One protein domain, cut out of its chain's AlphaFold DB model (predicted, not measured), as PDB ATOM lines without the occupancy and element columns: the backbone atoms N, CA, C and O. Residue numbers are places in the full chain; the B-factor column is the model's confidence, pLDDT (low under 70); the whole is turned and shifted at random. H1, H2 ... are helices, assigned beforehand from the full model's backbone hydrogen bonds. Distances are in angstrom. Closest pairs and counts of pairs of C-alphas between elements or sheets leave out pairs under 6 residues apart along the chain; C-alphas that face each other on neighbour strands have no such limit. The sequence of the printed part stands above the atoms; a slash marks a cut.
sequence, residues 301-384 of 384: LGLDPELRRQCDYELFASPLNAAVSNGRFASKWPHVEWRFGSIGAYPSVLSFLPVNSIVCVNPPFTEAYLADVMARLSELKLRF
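This is residues 301 to 384 of the 384 residues of the protein "Hypothetical protein" of Pyrodinium bahamense (UniProt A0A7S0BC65). Little regular structure: five short helices sit round a core of loops, with H2 at one end, H4 and H5 at the other, and residues 357 to 364 running between H4 and H5 and the rest. The 84 printed residues hold H1 to H5 in chain order and no named strand; the class is all helix, with only 32 residues in named elements. The whole is compact, radius of gyration of the C-alphas 11.9 A, spans 31 by 25 by 25 A.

H4, residues 367 to 375, and H5, residues 377 to 383, meet only through their tight link. H3, residues 348 to 352, H2, residues 334 to 340, and H1, residues 305 to 308, are apart from these and from each other. Every O i to N i+4 pair is within hydrogen-bond range in H4 and H5; H2 has 1 of 3, with 3 of 4 i+3 pairs, H3 0 of 1, with 1 of 2, and H1 is too short.

H4 measures 12.0 A, H5 10.0 A, H2 9.2 A, H3 8.0 A and H1 5.0 A. C-alpha 305 is at (4.174, -23.476, 40.764), C-alpha 383 at (1.598, -2.501, 30.404).

The farthest C-alphas, Arg 339 and Ser 378, are 32.0 A apart. The printed part has no cut; links H1 to H2 and H3 to H4 are long. No printed residue is under 70 in pLDDT.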
ATOM      1  N   LEU A 301      -7.905 -23.299  37.131       79.31
ATOM      2  CA  LEU A 301      -7.005 -24.252  36.501       79.31
ATOM      3  C   LEU A 301      -5.662 -24.255  37.238       79.31
ATOM      4  O   LEU A 301      -5.104 -23.208  37.578       79.31
ATOM      5  N   GLY A 302      -5.153 -25.457  37.507       78.19
ATOM      6  CA  GLY A 302      -3.835 -25.636  38.100       78.19
ATOM      7  C   GLY A 302      -2.746 -25.247  37.104       78.19
ATOM      8  O   GLY A 302      -2.694 -25.787  36.003       78.19
ATOM      9  N   LEU A 303      -1.869 -24.338  37.517       86.19
ATOM     10  CA  LEU A 303      -0.630 -24.002  36.822       86.19
ATOM     11  C   LEU A 303       0.557 -24.484  37.650       86.19
ATOM     12  O   LEU A 303       0.501 -24.467  38.884       86.19
ATOM     13  N   ASP A 304       1.629 -24.873  36.965       89.75
ATOM     14  CA  ASP A 304       2.874 -25.289  37.601       89.75
ATOM     15  C   ASP A 304       3.411 -24.171  38.525       89.75
ATOM     16  O   ASP A 304       3.664 -23.050  38.060       89.75
ATOM     17  N   PRO A 305       3.592 -24.437  39.836       90.06
ATOM     18  CA  PRO A 305       4.174 -23.476  40.764       90.06
ATOM     19  C   PRO A 305       5.582 -23.003  40.377       90.06
ATOM     20  O   PRO A 305       5.988 -21.925  40.805       90.06
ATOM     21  N   GLU A 306       6.355 -23.783  39.618       92.56
ATOM     22  CA  GLU A 306       7.671 -23.365  39.115       92.56
ATOM     23  C   GLU A 306       7.566 -22.273  38.056       92.56
ATOM     24  O   GLU A 306       8.334 -21.315  38.105       92.56
ATOM     25  N   LEU A 307       6.581 -22.361  37.160       92.19
ATOM     26  CA  LEU A 307       6.317 -21.310  36.178       92.19
ATOM     27  C   LEU A 307       5.804 -20.042  36.860       92.19
ATOM     28  O   LEU A 307       6.282 -18.948  36.578       92.19
ATOM     29  N   ARG A 308       4.885 -20.179  37.824       94.56
ATOM     30  CA  ARG A 308       4.329 -19.031  38.565       94.56
ATOM     31  C   ARG A 308       5.390 -18.282  39.378       94.56
ATOM     32  O   ARG A 308       5.316 -17.064  39.491       94.56
ATOM     33  N   ARG A 309       6.402 -18.984  39.904       94.62
ATOM     34  CA  ARG A 309       7.534 -18.378  40.632       94.62
ATOM     35  C   ARG A 309       8.464 -17.537  39.755       94.62
ATOM     36  O   ARG A 309       9.256 -16.778  40.304       94.62
ATOM     37  N   GLN A 310       8.386 -17.673  38.432       95.75
ATOM     38  CA  GLN A 310       9.156 -16.851  37.491       95.75
ATOM     39  C   GLN A 310       8.495 -15.491  37.229       95.75
ATOM     40  O   GLN A 310       9.118 -14.620  36.631       95.75
ATOM     41  N   CYS A 311       7.246 -15.301  37.664       96.94
ATOM     42  CA  CYS A 311       6.534 -14.038  37.539       96.94
ATOM     43  C   CYS A 311       6.858 -13.096  38.709       96.94
ATOM     44  O   CYS A 311       7.071 -13.531  39.843       96.94
ATOM     45  N   ASP A 312       6.827 -11.791  38.443       97.88
ATOM     46  CA  ASP A 312       6.933 -10.759  39.474       97.88
ATOM     47  C   ASP A 312       5.665 -10.701  40.321       97.88
ATOM     48  O   ASP A 312       5.744 -10.546  41.542       97.88
ATOM     49  N   TYR A 313       4.505 -10.843  39.670       98.38
ATOM     50  CA  TYR A 313       3.196 -10.755  40.306       98.38
ATOM     51  C   TYR A 313       2.234 -11.830  39.817       98.38
ATOM     52  O   TYR A 313       2.304 -12.292  38.681       98.38
ATOM     53  N   GLU A 314       1.268 -12.172  40.664       97.69
ATOM     54  CA  GLU A 314       0.141 -13.027  40.306       97.69
ATOM     55  C   GLU A 314      -1.173 -12.262  40.411       97.69
ATOM     56  O   GLU A 314      -1.550 -11.805  41.488       97.69
ATOM     57  N   LEU A 315      -1.885 -12.120  39.293       96.62
ATOM     58  CA  LEU A 315      -3.105 -11.314  39.237       96.62
ATOM     59  C   LEU A 315      -4.324 -12.022  39.847       96.62
ATOM     60  O   LEU A 315      -5.265 -11.370  40.294       96.62
ATOM     61  N   PHE A 316      -4.299 -13.352  39.868       95.50
ATOM     62  CA  PHE A 316      -5.393 -14.191  40.345       95.50
ATOM     63  C   PHE A 316      -4.832 -15.311  41.217       95.50
ATOM     64  O   PHE A 316      -4.459 -16.380  40.736       95.50
ATOM     65  N   ALA A 317      -4.739 -15.053  42.518       95.12
ATOM     66  CA  ALA A 317      -4.287 -16.036  43.488       95.12
ATOM     67  C   ALA A 317      -5.030 -15.884  44.822       95.12
ATOM     68  O   ALA A 317      -5.941 -15.077  44.989       95.12
ATOM     69  N   SER A 318      -4.633 -16.697  45.787       95.31
ATOM     70  CA  SER A 318      -5.039 -16.612  47.177       95.31
ATOM     71  C   SER A 318      -3.844 -16.862  48.082       95.31
ATOM     72  O   SER A 318      -2.865 -17.482  47.656       95.31
ATOM     73  N   PRO A 319      -3.933 -16.510  49.371       96.94
ATOM     74  CA  PRO A 319      -2.940 -16.940  50.350       96.94
ATOM     75  C   PRO A 319      -2.719 -18.466  50.373       96.94
ATOM     76  O   PRO A 319      -1.644 -18.942  50.718       96.94
ATOM     77  N   LEU A 320      -3.721 -19.249  49.966       94.50
ATOM     78  CA  LEU A 320      -3.660 -20.711  49.974       94.50
ATOM     79  C   LEU A 320      -2.942 -21.300  48.756       94.50
ATOM     80  O   LEU A 320      -2.526 -22.456  48.808       94.50
ATOM     81  N   ASN A 321      -2.835 -20.557  47.651       93.62
ATOM     82  CA  ASN A 321      -2.297 -21.092  46.400       93.62
ATOM     83  C   ASN A 321      -1.234 -20.220  45.726       93.62
ATOM     84  O   ASN A 321      -0.676 -20.679  44.729       93.62
ATOM     85  N   ALA A 322      -0.987 -18.993  46.196       95.44
ATOM     86  CA  ALA A 322       0.027 -18.107  45.637       95.44
ATOM     87  C   ALA A 322       1.394 -18.802  45.686       95.44
ATOM     88  O   ALA A 322       1.765 -19.404  46.697       95.44
ATOM     89  N   ALA A 323       2.126 -18.733  44.582       96.38
ATOM     90  CA  ALA A 323       3.482 -19.246  44.455       96.38
ATOM     91  C   ALA A 323       4.516 -18.145  44.743       96.38
ATOM     92  O   ALA A 323       5.605 -18.434  45.236       96.38
ATOM     93  N   VAL A 324       4.158 -16.883  44.487       96.75
ATOM     94  CA  VAL A 324       4.969 -15.707  44.830       96.75
ATOM     95  C   VAL A 324       4.849 -15.318  46.311       96.75
ATOM     96  O   VAL A 324       3.959 -15.764  47.053       96.75
ATOM     97  N   SER A 325       5.780 -14.478  46.770       97.31
ATOM     98  CA  SER A 325       5.824 -13.983  48.148       97.31
ATOM     99  C   SER A 325       4.646 -13.060  48.481       97.31
ATOM    100  O   SER A 325       3.933 -12.569  47.606       97.31
ATOM    101  N   ASN A 326       4.461 -12.775  49.770       98.25
ATOM    102  CA  ASN A 326       3.552 -11.714  50.204       98.25
ATOM    103  C   ASN A 326       3.916 -10.378  49.541       98.25
ATOM    104  O   ASN A 326       5.090 -10.109  49.272       98.25
ATOM    105  N   GLY A 327       2.905  -9.559  49.260       97.75
ATOM    106  CA  GLY A 327       3.085  -8.298  48.544       97.75
ATOM    107  C   GLY A 327       3.193  -8.453  47.022       97.75
ATOM    108  O   GLY A 327       3.485  -7.474  46.340       97.75
ATOM    109  N   ARG A 328       2.994  -9.664  46.482       97.94
ATOM    110  CA  ARG A 328       3.146  -9.947  45.045       97.94
ATOM    111  C   ARG A 328       1.957 -10.654  44.401       97.94
ATOM    112  O   ARG A 328       2.028 -11.017  43.236       97.94
ATOM    113  N   PHE A 329       0.847 -10.839  45.107       98.00
ATOM    114  CA  PHE A 329      -0.334 -11.465  44.519       98.00
ATOM    115  C   PHE A 329      -1.614 -10.710  44.853       98.00
ATOM    116  O   PHE A 329      -1.779 -10.199  45.961       98.00
ATOM    117  N   ALA A 330      -2.521 -10.651  43.888       97.62
ATOM    118  CA  ALA A 330      -3.873 -10.152  44.064       97.62
ATOM    119  C   ALA A 330      -4.839 -11.310  44.332       97.62
ATOM    120  O   ALA A 330      -4.587 -12.457  43.953       97.62
ATOM    121  N   SER A 331      -5.933 -11.009  45.019       95.94
ATOM    122  CA  SER A 331      -6.876 -12.007  45.508       95.94
ATOM    123  C   SER A 331      -8.312 -11.486  45.533       95.94
ATOM    124  O   SER A 331      -8.567 -10.315  45.250       95.94
ATOM    125  N   LYS A 332      -9.273 -12.365  45.840       93.69
ATOM    126  CA  LYS A 332     -10.709 -12.058  45.741       93.69
ATOM    127  C   LYS A 332     -11.188 -11.078  46.816       93.69
ATOM    128  O   LYS A 332     -11.984 -10.185  46.533       93.69
ATOM    129  N   TRP A 333     -10.707 -11.219  48.051       94.38
ATOM    130  CA  TRP A 333     -11.179 -10.442  49.201       94.38
ATOM    131  C   TRP A 333     -10.036  -9.683  49.867       94.38
ATOM    132  O   TRP A 333      -9.669  -9.975  51.009       94.38
ATOM    133  N   PRO A 334      -9.474  -8.662  49.202       92.94
ATOM    134  CA  PRO A 334      -8.277  -7.985  49.681       92.94
ATOM    135  C   PRO A 334      -8.457  -7.360  51.064       92.94
ATOM    136  O   PRO A 334      -7.492  -7.305  51.808       92.94
ATOM    137  N   HIS A 335      -9.673  -6.964  51.457       92.00
ATOM    138  CA  HIS A 335      -9.981  -6.410  52.785       92.00
ATOM    139  C   HIS A 335      -9.805  -7.418  53.945       92.00
ATOM    140  O   HIS A 335      -9.569  -7.007  55.085       92.00
ATOM    141  N   VAL A 336      -9.847  -8.723  53.658       95.12
ATOM    142  CA  VAL A 336      -9.479  -9.797  54.598       95.12
ATOM    143  C   VAL A 336      -8.049 -10.265  54.324       95.12
ATOM    144  O   VAL A 336      -7.219 -10.342  55.230       95.12
ATOM    145  N   GLU A 337      -7.740 -10.521  53.053       97.56
ATOM    146  CA  GLU A 337      -6.546 -11.245  52.609       97.56
ATOM    147  C   GLU A 337      -5.252 -10.427  52.625       97.56
ATOM    148  O   GLU A 337      -4.170 -11.011  52.541       97.56
ATOM    149  N   TRP A 338      -5.316  -9.102  52.787       97.62
ATOM    150  CA  TRP A 338      -4.115  -8.277  52.969       97.62
ATOM    151  C   TRP A 338      -3.291  -8.718  54.188       97.62
ATOM    152  O   TRP A 338      -2.061  -8.692  54.149       97.62
ATOM    153  N   ARG A 339      -3.954  -9.222  55.242       97.44
ATOM    154  CA  ARG A 339      -3.303  -9.791  56.440       97.44
ATOM    155  C   ARG A 339      -2.455 -11.023  56.125       97.44
ATOM    156  O   ARG A 339      -1.593 -11.396  56.918       97.44
ATOM    157  N   PHE A 340      -2.699 -11.629  54.966       98.31
ATOM    158  CA  PHE A 340      -2.020 -12.807  54.450       98.31
ATOM    159  C   PHE A 340      -1.241 -12.514  53.156       98.31
ATOM    160  O   PHE A 340      -0.918 -13.431  52.403       98.31
ATOM    161  N   GLY A 341      -0.945 -11.239  52.882       97.81
ATOM    162  CA  GLY A 341      -0.027 -10.828  51.822       97.81
ATOM    163  C   GLY A 341      -0.654 -10.423  50.490       97.81
ATOM    164  O   GLY A 341       0.111 -10.154  49.562       97.81
ATOM    165  N   SER A 342      -1.986 -10.360  50.383       98.12
ATOM    166  CA  SER A 342      -2.650  -9.836  49.180       98.12
ATOM    167  C   SER A 342      -2.400  -8.337  48.999       98.12
ATOM    168  O   SER A 342      -2.394  -7.586  49.975       98.12
ATOM    169  N   ILE A 343      -2.232  -7.893  47.750       97.62
ATOM    170  CA  ILE A 343      -2.042  -6.472  47.396       97.62
ATOM    171  C   ILE A 343      -3.291  -5.787  46.836       97.62
ATOM    172  O   ILE A 343      -3.253  -4.598  46.530       97.62
ATOM    173  N   GLY A 344      -4.399  -6.508  46.672       96.50
ATOM    174  CA  GLY A 344      -5.609  -5.956  46.068       96.50
ATOM    175  C   GLY A 344      -6.436  -7.008  45.343       96.50
ATOM    176  O   GLY A 344      -6.136  -8.195  45.408       96.50
ATOM    177  N   ALA A 345      -7.469  -6.552  44.637       95.06
ATOM    178  CA  ALA A 345      -8.310  -7.381  43.779       95.06
ATOM    179  C   ALA A 345      -8.291  -6.869  42.344       95.06
ATOM    180  O   ALA A 345      -8.210  -5.662  42.099       95.06
ATOM    181  N   TYR A 346      -8.424  -7.788  41.398       95.12
ATOM    182  CA  TYR A 346      -8.737  -7.456  40.018       95.12
ATOM    183  C   TYR A 346     -10.124  -6.777  39.909       95.12
ATOM    184  O   TYR A 346     -11.026  -7.124  40.671       95.12
ATOM    185  N   PRO A 347     -10.329  -5.813  38.988       93.88
ATOM    186  CA  PRO A 347      -9.324  -5.179  38.130       93.88
ATOM    187  C   PRO A 347      -8.589  -4.017  38.817       93.88
ATOM    188  O   PRO A 347      -7.615  -3.502  38.277       93.88
ATOM    189  N   SER A 348      -9.024  -3.587  40.005       93.69
ATOM    190  CA  SER A 348      -8.495  -2.393  40.681       93.69
ATOM    191  C   SER A 348      -6.994  -2.459  40.965       93.69
ATOM    192  O   SER A 348      -6.326  -1.434  40.921       93.69
ATOM    193  N   VAL A 349      -6.450  -3.650  41.217       95.62
ATOM    194  CA  VAL A 349      -5.023  -3.855  41.490       95.62
ATOM    195  C   VAL A 349      -4.126  -3.489  40.304       95.62
ATOM    196  O   VAL A 349      -2.972  -3.125  40.509       95.62
ATOM    197  N   LEU A 350      -4.653  -3.526  39.071       96.00
ATOM    198  CA  LEU A 350      -3.875  -3.266  37.859       96.00
ATOM    199  C   LEU A 350      -3.202  -1.895  37.902       96.00
ATOM    200  O   LEU A 350      -2.071  -1.774  37.449       96.00
ATOM    201  N   SER A 351      -3.846  -0.878  38.489       94.81
ATOM    202  CA  SER A 351      -3.279   0.472  38.607       94.81
ATOM    203  C   SER A 351      -2.042   0.540  39.505       94.81
ATOM    204  O   SER A 351      -1.202   1.407  39.273       94.81
ATOM    205  N   PHE A 352      -1.893  -0.387  40.451       93.94
ATOM    206  CA  PHE A 352      -0.798  -0.430  41.422       93.94
ATOM    207  C   PHE A 352       0.395  -1.269  40.957       93.94
ATOM    208  O   PHE A 352       1.480  -1.149  41.527       93.94
ATOM    209  N   LEU A 353       0.216  -2.112  39.937       96.50
ATOM    210  CA  LEU A 353       1.295  -2.952  39.428       96.50
ATOM    211  C   LEU A 353       2.317  -2.111  38.633       96.50
ATOM    212  O   LEU A 353       1.907  -1.287  37.795       96.50
ATOM    213  N   PRO A 354       3.632  -2.320  38.854       96.88
ATOM    214  CA  PRO A 354       4.683  -1.659  38.088       96.88
ATOM    215  C   PRO A 354       4.580  -1.967  36.593       96.88
ATOM    216  O   PRO A 354       4.331  -3.107  36.198       96.88
ATOM    217  N   VAL A 355       4.806  -0.950  35.761       95.50
ATOM    218  CA  VAL A 355       4.904  -1.115  34.303       95.50
ATOM    219  C   VAL A 355       6.116  -1.997  33.970       95.50
ATOM    220  O   VAL A 355       7.151  -1.877  34.627       95.50
ATOM    221  N   ASN A 356       5.991  -2.848  32.950       95.94
ATOM    222  CA  ASN A 356       6.981  -3.839  32.503       95.94
ATOM    223  C   ASN A 356       7.282  -4.962  33.515       95.94
ATOM    224  O   ASN A 356       8.345  -5.580  33.438       95.94
ATOM    225  N   SER A 357       6.395  -5.206  34.484       97.25
ATOM    226  CA  SER A 357       6.505  -6.375  35.365       97.25
ATOM    227  C   SER A 357       5.950  -7.630  34.695       97.25
ATOM    228  O   SER A 357       4.989  -7.560  33.938       97.25
ATOM    229  N   ILE A 358       6.514  -8.796  35.009       97.38
ATOM    230  CA  ILE A 358       6.019 -10.081  34.506       97.38
ATOM    231  C   ILE A 358       4.826 -10.516  35.362       97.38
ATOM    232  O   ILE A 358       4.992 -10.958  36.501       97.38
ATOM    233  N   VAL A 359       3.611 -10.416  34.819       97.12
ATOM    234  CA  VAL A 359       2.373 -10.735  35.549       97.12
ATOM    235  C   VAL A 359       1.792 -12.081  35.109       97.12
ATOM    236  O   VAL A 359       1.465 -12.287  33.943       97.12
ATOM    237  N   CYS A 360       1.592 -12.996  36.061       96.50
ATOM    238  CA  CYS A 360       0.843 -14.231  35.843       96.50
ATOM    239  C   CYS A 360      -0.665 -13.943  35.821       96.50
ATOM    240  O   CYS A 360      -1.232 -13.465  36.810       96.50
ATOM    241  N   VAL A 361      -1.326 -14.277  34.711       95.38
ATOM    242  CA  VAL A 361      -2.766 -14.077  34.499       95.38
ATOM    243  C   VAL A 361      -3.450 -15.444  34.391       95.38
ATOM    244  O   VAL A 361      -3.435 -16.068  33.335       95.38
ATOM    245  N   ASN A 362      -4.037 -15.914  35.496       93.88
ATOM    246  CA  ASN A 362      -4.771 -17.185  35.584       93.88
ATOM    247  C   ASN A 362      -6.150 -16.992  36.245       93.88
ATOM    248  O   ASN A 362      -6.323 -17.371  37.406       93.88
ATOM    249  N   PRO A 363      -7.099 -16.324  35.568       94.00
ATOM    250  CA  PRO A 363      -8.393 -15.990  36.154       94.00
ATOM    251  C   PRO A 363      -9.227 -17.231  36.503       94.00
ATOM    252  O   PRO A 363      -8.987 -18.315  35.957       94.00
ATOM    253  N   PRO A 364     -10.260 -17.077  37.352       92.06
ATOM    254  CA  PRO A 364     -11.334 -18.054  37.448       92.06
ATOM    255  C   PRO A 364     -11.878 -18.393  36.059       92.06
ATOM    256  O   PRO A 364     -12.115 -17.519  35.228       92.06
ATOM    257  N   PHE A 365     -12.095 -19.681  35.819       90.31
ATOM    258  CA  PHE A 365     -12.670 -20.255  34.613       90.31
ATOM    259  C   PHE A 365     -14.193 -20.091  34.629       90.31
ATOM    260  O   PHE A 365     -14.965 -21.048  34.593       90.31
ATOM    261  N   THR A 366     -14.611 -18.837  34.735       90.50
ATOM    262  CA  THR A 366     -15.992 -18.392  34.640       90.50
ATOM    263  C   THR A 366     -16.124 -17.453  33.451       90.50
ATOM    264  O   THR A 366     -15.172 -16.789  33.039       90.50
ATOM    265  N   GLU A 367     -17.313 -17.414  32.859       88.69
ATOM    266  CA  GLU A 367     -17.550 -16.654  31.632       88.69
ATOM    267  C   GLU A 367     -17.277 -15.156  31.828       88.69
ATOM    268  O   GLU A 367     -16.643 -14.537  30.975       88.69
ATOM    269  N   ALA A 368     -17.669 -14.588  32.975       91.25
ATOM    270  CA  ALA A 368     -17.499 -13.163  33.241       91.25
ATOM    271  C   ALA A 368     -16.022 -12.764  33.389       91.25
ATOM    272  O   ALA A 368     -15.587 -11.792  32.770       91.25
ATOM    273  N   TYR A 369     -15.235 -13.527  34.156       92.25
ATOM    274  CA  TYR A 369     -13.806 -13.251  34.328       92.25
ATOM    275  C   TYR A 369     -13.026 -13.424  33.030       92.25
ATOM    276  O   TYR A 369     -12.211 -12.567  32.688       92.25
ATOM    277  N   LEU A 370     -13.286 -14.505  32.290       93.31
ATOM    278  CA  LEU A 370     -12.636 -14.731  31.002       93.31
ATOM    279  C   LEU A 370     -12.979 -13.611  30.015       93.31
ATOM    280  O   LEU A 370     -12.078 -13.081  29.367       93.31
ATOM    281  N   ALA A 371     -14.249 -13.205  29.933       94.44
ATOM    282  CA  ALA A 371     -14.671 -12.114  29.063       94.44
ATOM    283  C   ALA A 371     -14.011 -10.777  29.443       94.44
ATOM    284  O   ALA A 371     -13.481 -10.100  28.561       94.44
ATOM    285  N   ASP A 372     -13.985 -10.410  30.732       95.25
ATOM    286  CA  ASP A 372     -13.395  -9.139  31.177       95.25
ATOM    287  C   ASP A 372     -11.871  -9.110  30.970       95.25
ATOM    288  O   ASP A 372     -11.339  -8.132  30.442       95.25
ATOM    289  N   VAL A 373     -11.162 -10.202  31.282       95.38
ATOM    290  CA  VAL A 373      -9.711 -10.306  31.032       95.38
ATOM    291  C   VAL A 373      -9.404 -10.216  29.539       95.38
ATOM    292  O   VAL A 373      -8.493  -9.490  29.138       95.38
ATOM    293  N   MET A 374     -10.172 -10.910  28.694       96.38
ATOM    294  CA  MET A 374      -9.977 -10.866  27.243       96.38
ATOM    295  C   MET A 374     -10.282  -9.484  26.660       96.38
ATOM    296  O   MET A 374      -9.551  -9.028  25.778       96.38
ATOM    297  N   ALA A 375     -11.288  -8.778  27.183       96.56
ATOM    298  CA  ALA A 375     -11.587  -7.400  26.791       96.56
ATOM    299  C   ALA A 375     -10.437  -6.429  27.120       96.56
ATOM    300  O   ALA A 375     -10.242  -5.440  26.414       96.56
ATOM    301  N   ARG A 376      -9.636  -6.734  28.150       95.94
ATOM    302  CA  ARG A 376      -8.467  -5.942  28.573       95.94
ATOM    303  C   ARG A 376      -7.132  -6.463  28.048       95.94
ATOM    304  O   ARG A 376      -6.090  -5.907  28.388       95.94
ATOM    305  N   LEU A 377      -7.117  -7.496  27.206       95.62
ATOM    306  CA  LEU A 377      -5.876  -8.163  26.799       95.62
ATOM    307  C   LEU A 377      -4.855  -7.202  26.166       95.62
ATOM    308  O   LEU A 377      -3.658  -7.322  26.420       95.62
ATOM    309  N   SER A 378      -5.318  -6.243  25.362       95.94
ATOM    310  CA  SER A 378      -4.452  -5.233  24.741       95.94
ATOM    311  C   SER A 378      -3.826  -4.283  25.766       95.94
ATOM    312  O   SER A 378      -2.655  -3.947  25.638       95.94
ATOM    313  N   GLU A 379      -4.586  -3.872  26.787       95.06
ATOM    314  CA  GLU A 379      -4.087  -3.046  27.896       95.06
ATOM    315  C   GLU A 379      -3.034  -3.813  28.698       95.06
ATOM    316  O   GLU A 379      -1.944  -3.297  28.941       95.06
ATOM    317  N   LEU A 380      -3.344  -5.064  29.057       96.00
ATOM    318  CA  LEU A 380      -2.455  -5.921  29.837       96.00
ATOM    319  C   LEU A 380      -1.117  -6.124  29.120       96.00
ATOM    320  O   LEU A 380      -0.089  -5.862  29.726       96.00
ATOM    321  N   LYS A 381      -1.134  -6.479  27.827       95.19
ATOM    322  CA  LYS A 381       0.079  -6.675  27.008       95.19
ATOM    323  C   LYS A 381       0.912  -5.413  26.798       95.19
ATOM    324  O   LYS A 381       2.098  -5.504  26.509       95.19
ATOM    325  N   LEU A 382       0.277  -4.242  26.808       95.69
ATOM    326  CA  LEU A 382       0.989  -2.975  26.646       95.69
ATOM    327  C   LEU A 382       1.710  -2.579  27.938       95.69
ATOM    328  O   LEU A 382       2.732  -1.898  27.888       95.69
ATOM    329  N   ARG A 383       1.145  -2.952  29.089       95.56
ATOM    330  CA  ARG A 383       1.598  -2.501  30.404       95.56
ATOM    331  C   ARG A 383       2.546  -3.481  31.098       95.56
ATOM    332  O   ARG A 383       3.401  -3.017  31.853       95.56
ATOM    333  N   PHE A 384       2.372  -4.781  30.881       95.62
ATOM    334  CA  PHE A 384       3.072  -5.892  31.531       95.62
ATOM    335  C   PHE A 384       3.576  -6.857  30.459       95.62
ATOM    336  O   PHE A 384       4.726  -7.327  30.595       95.62
TER     337      PHE A 384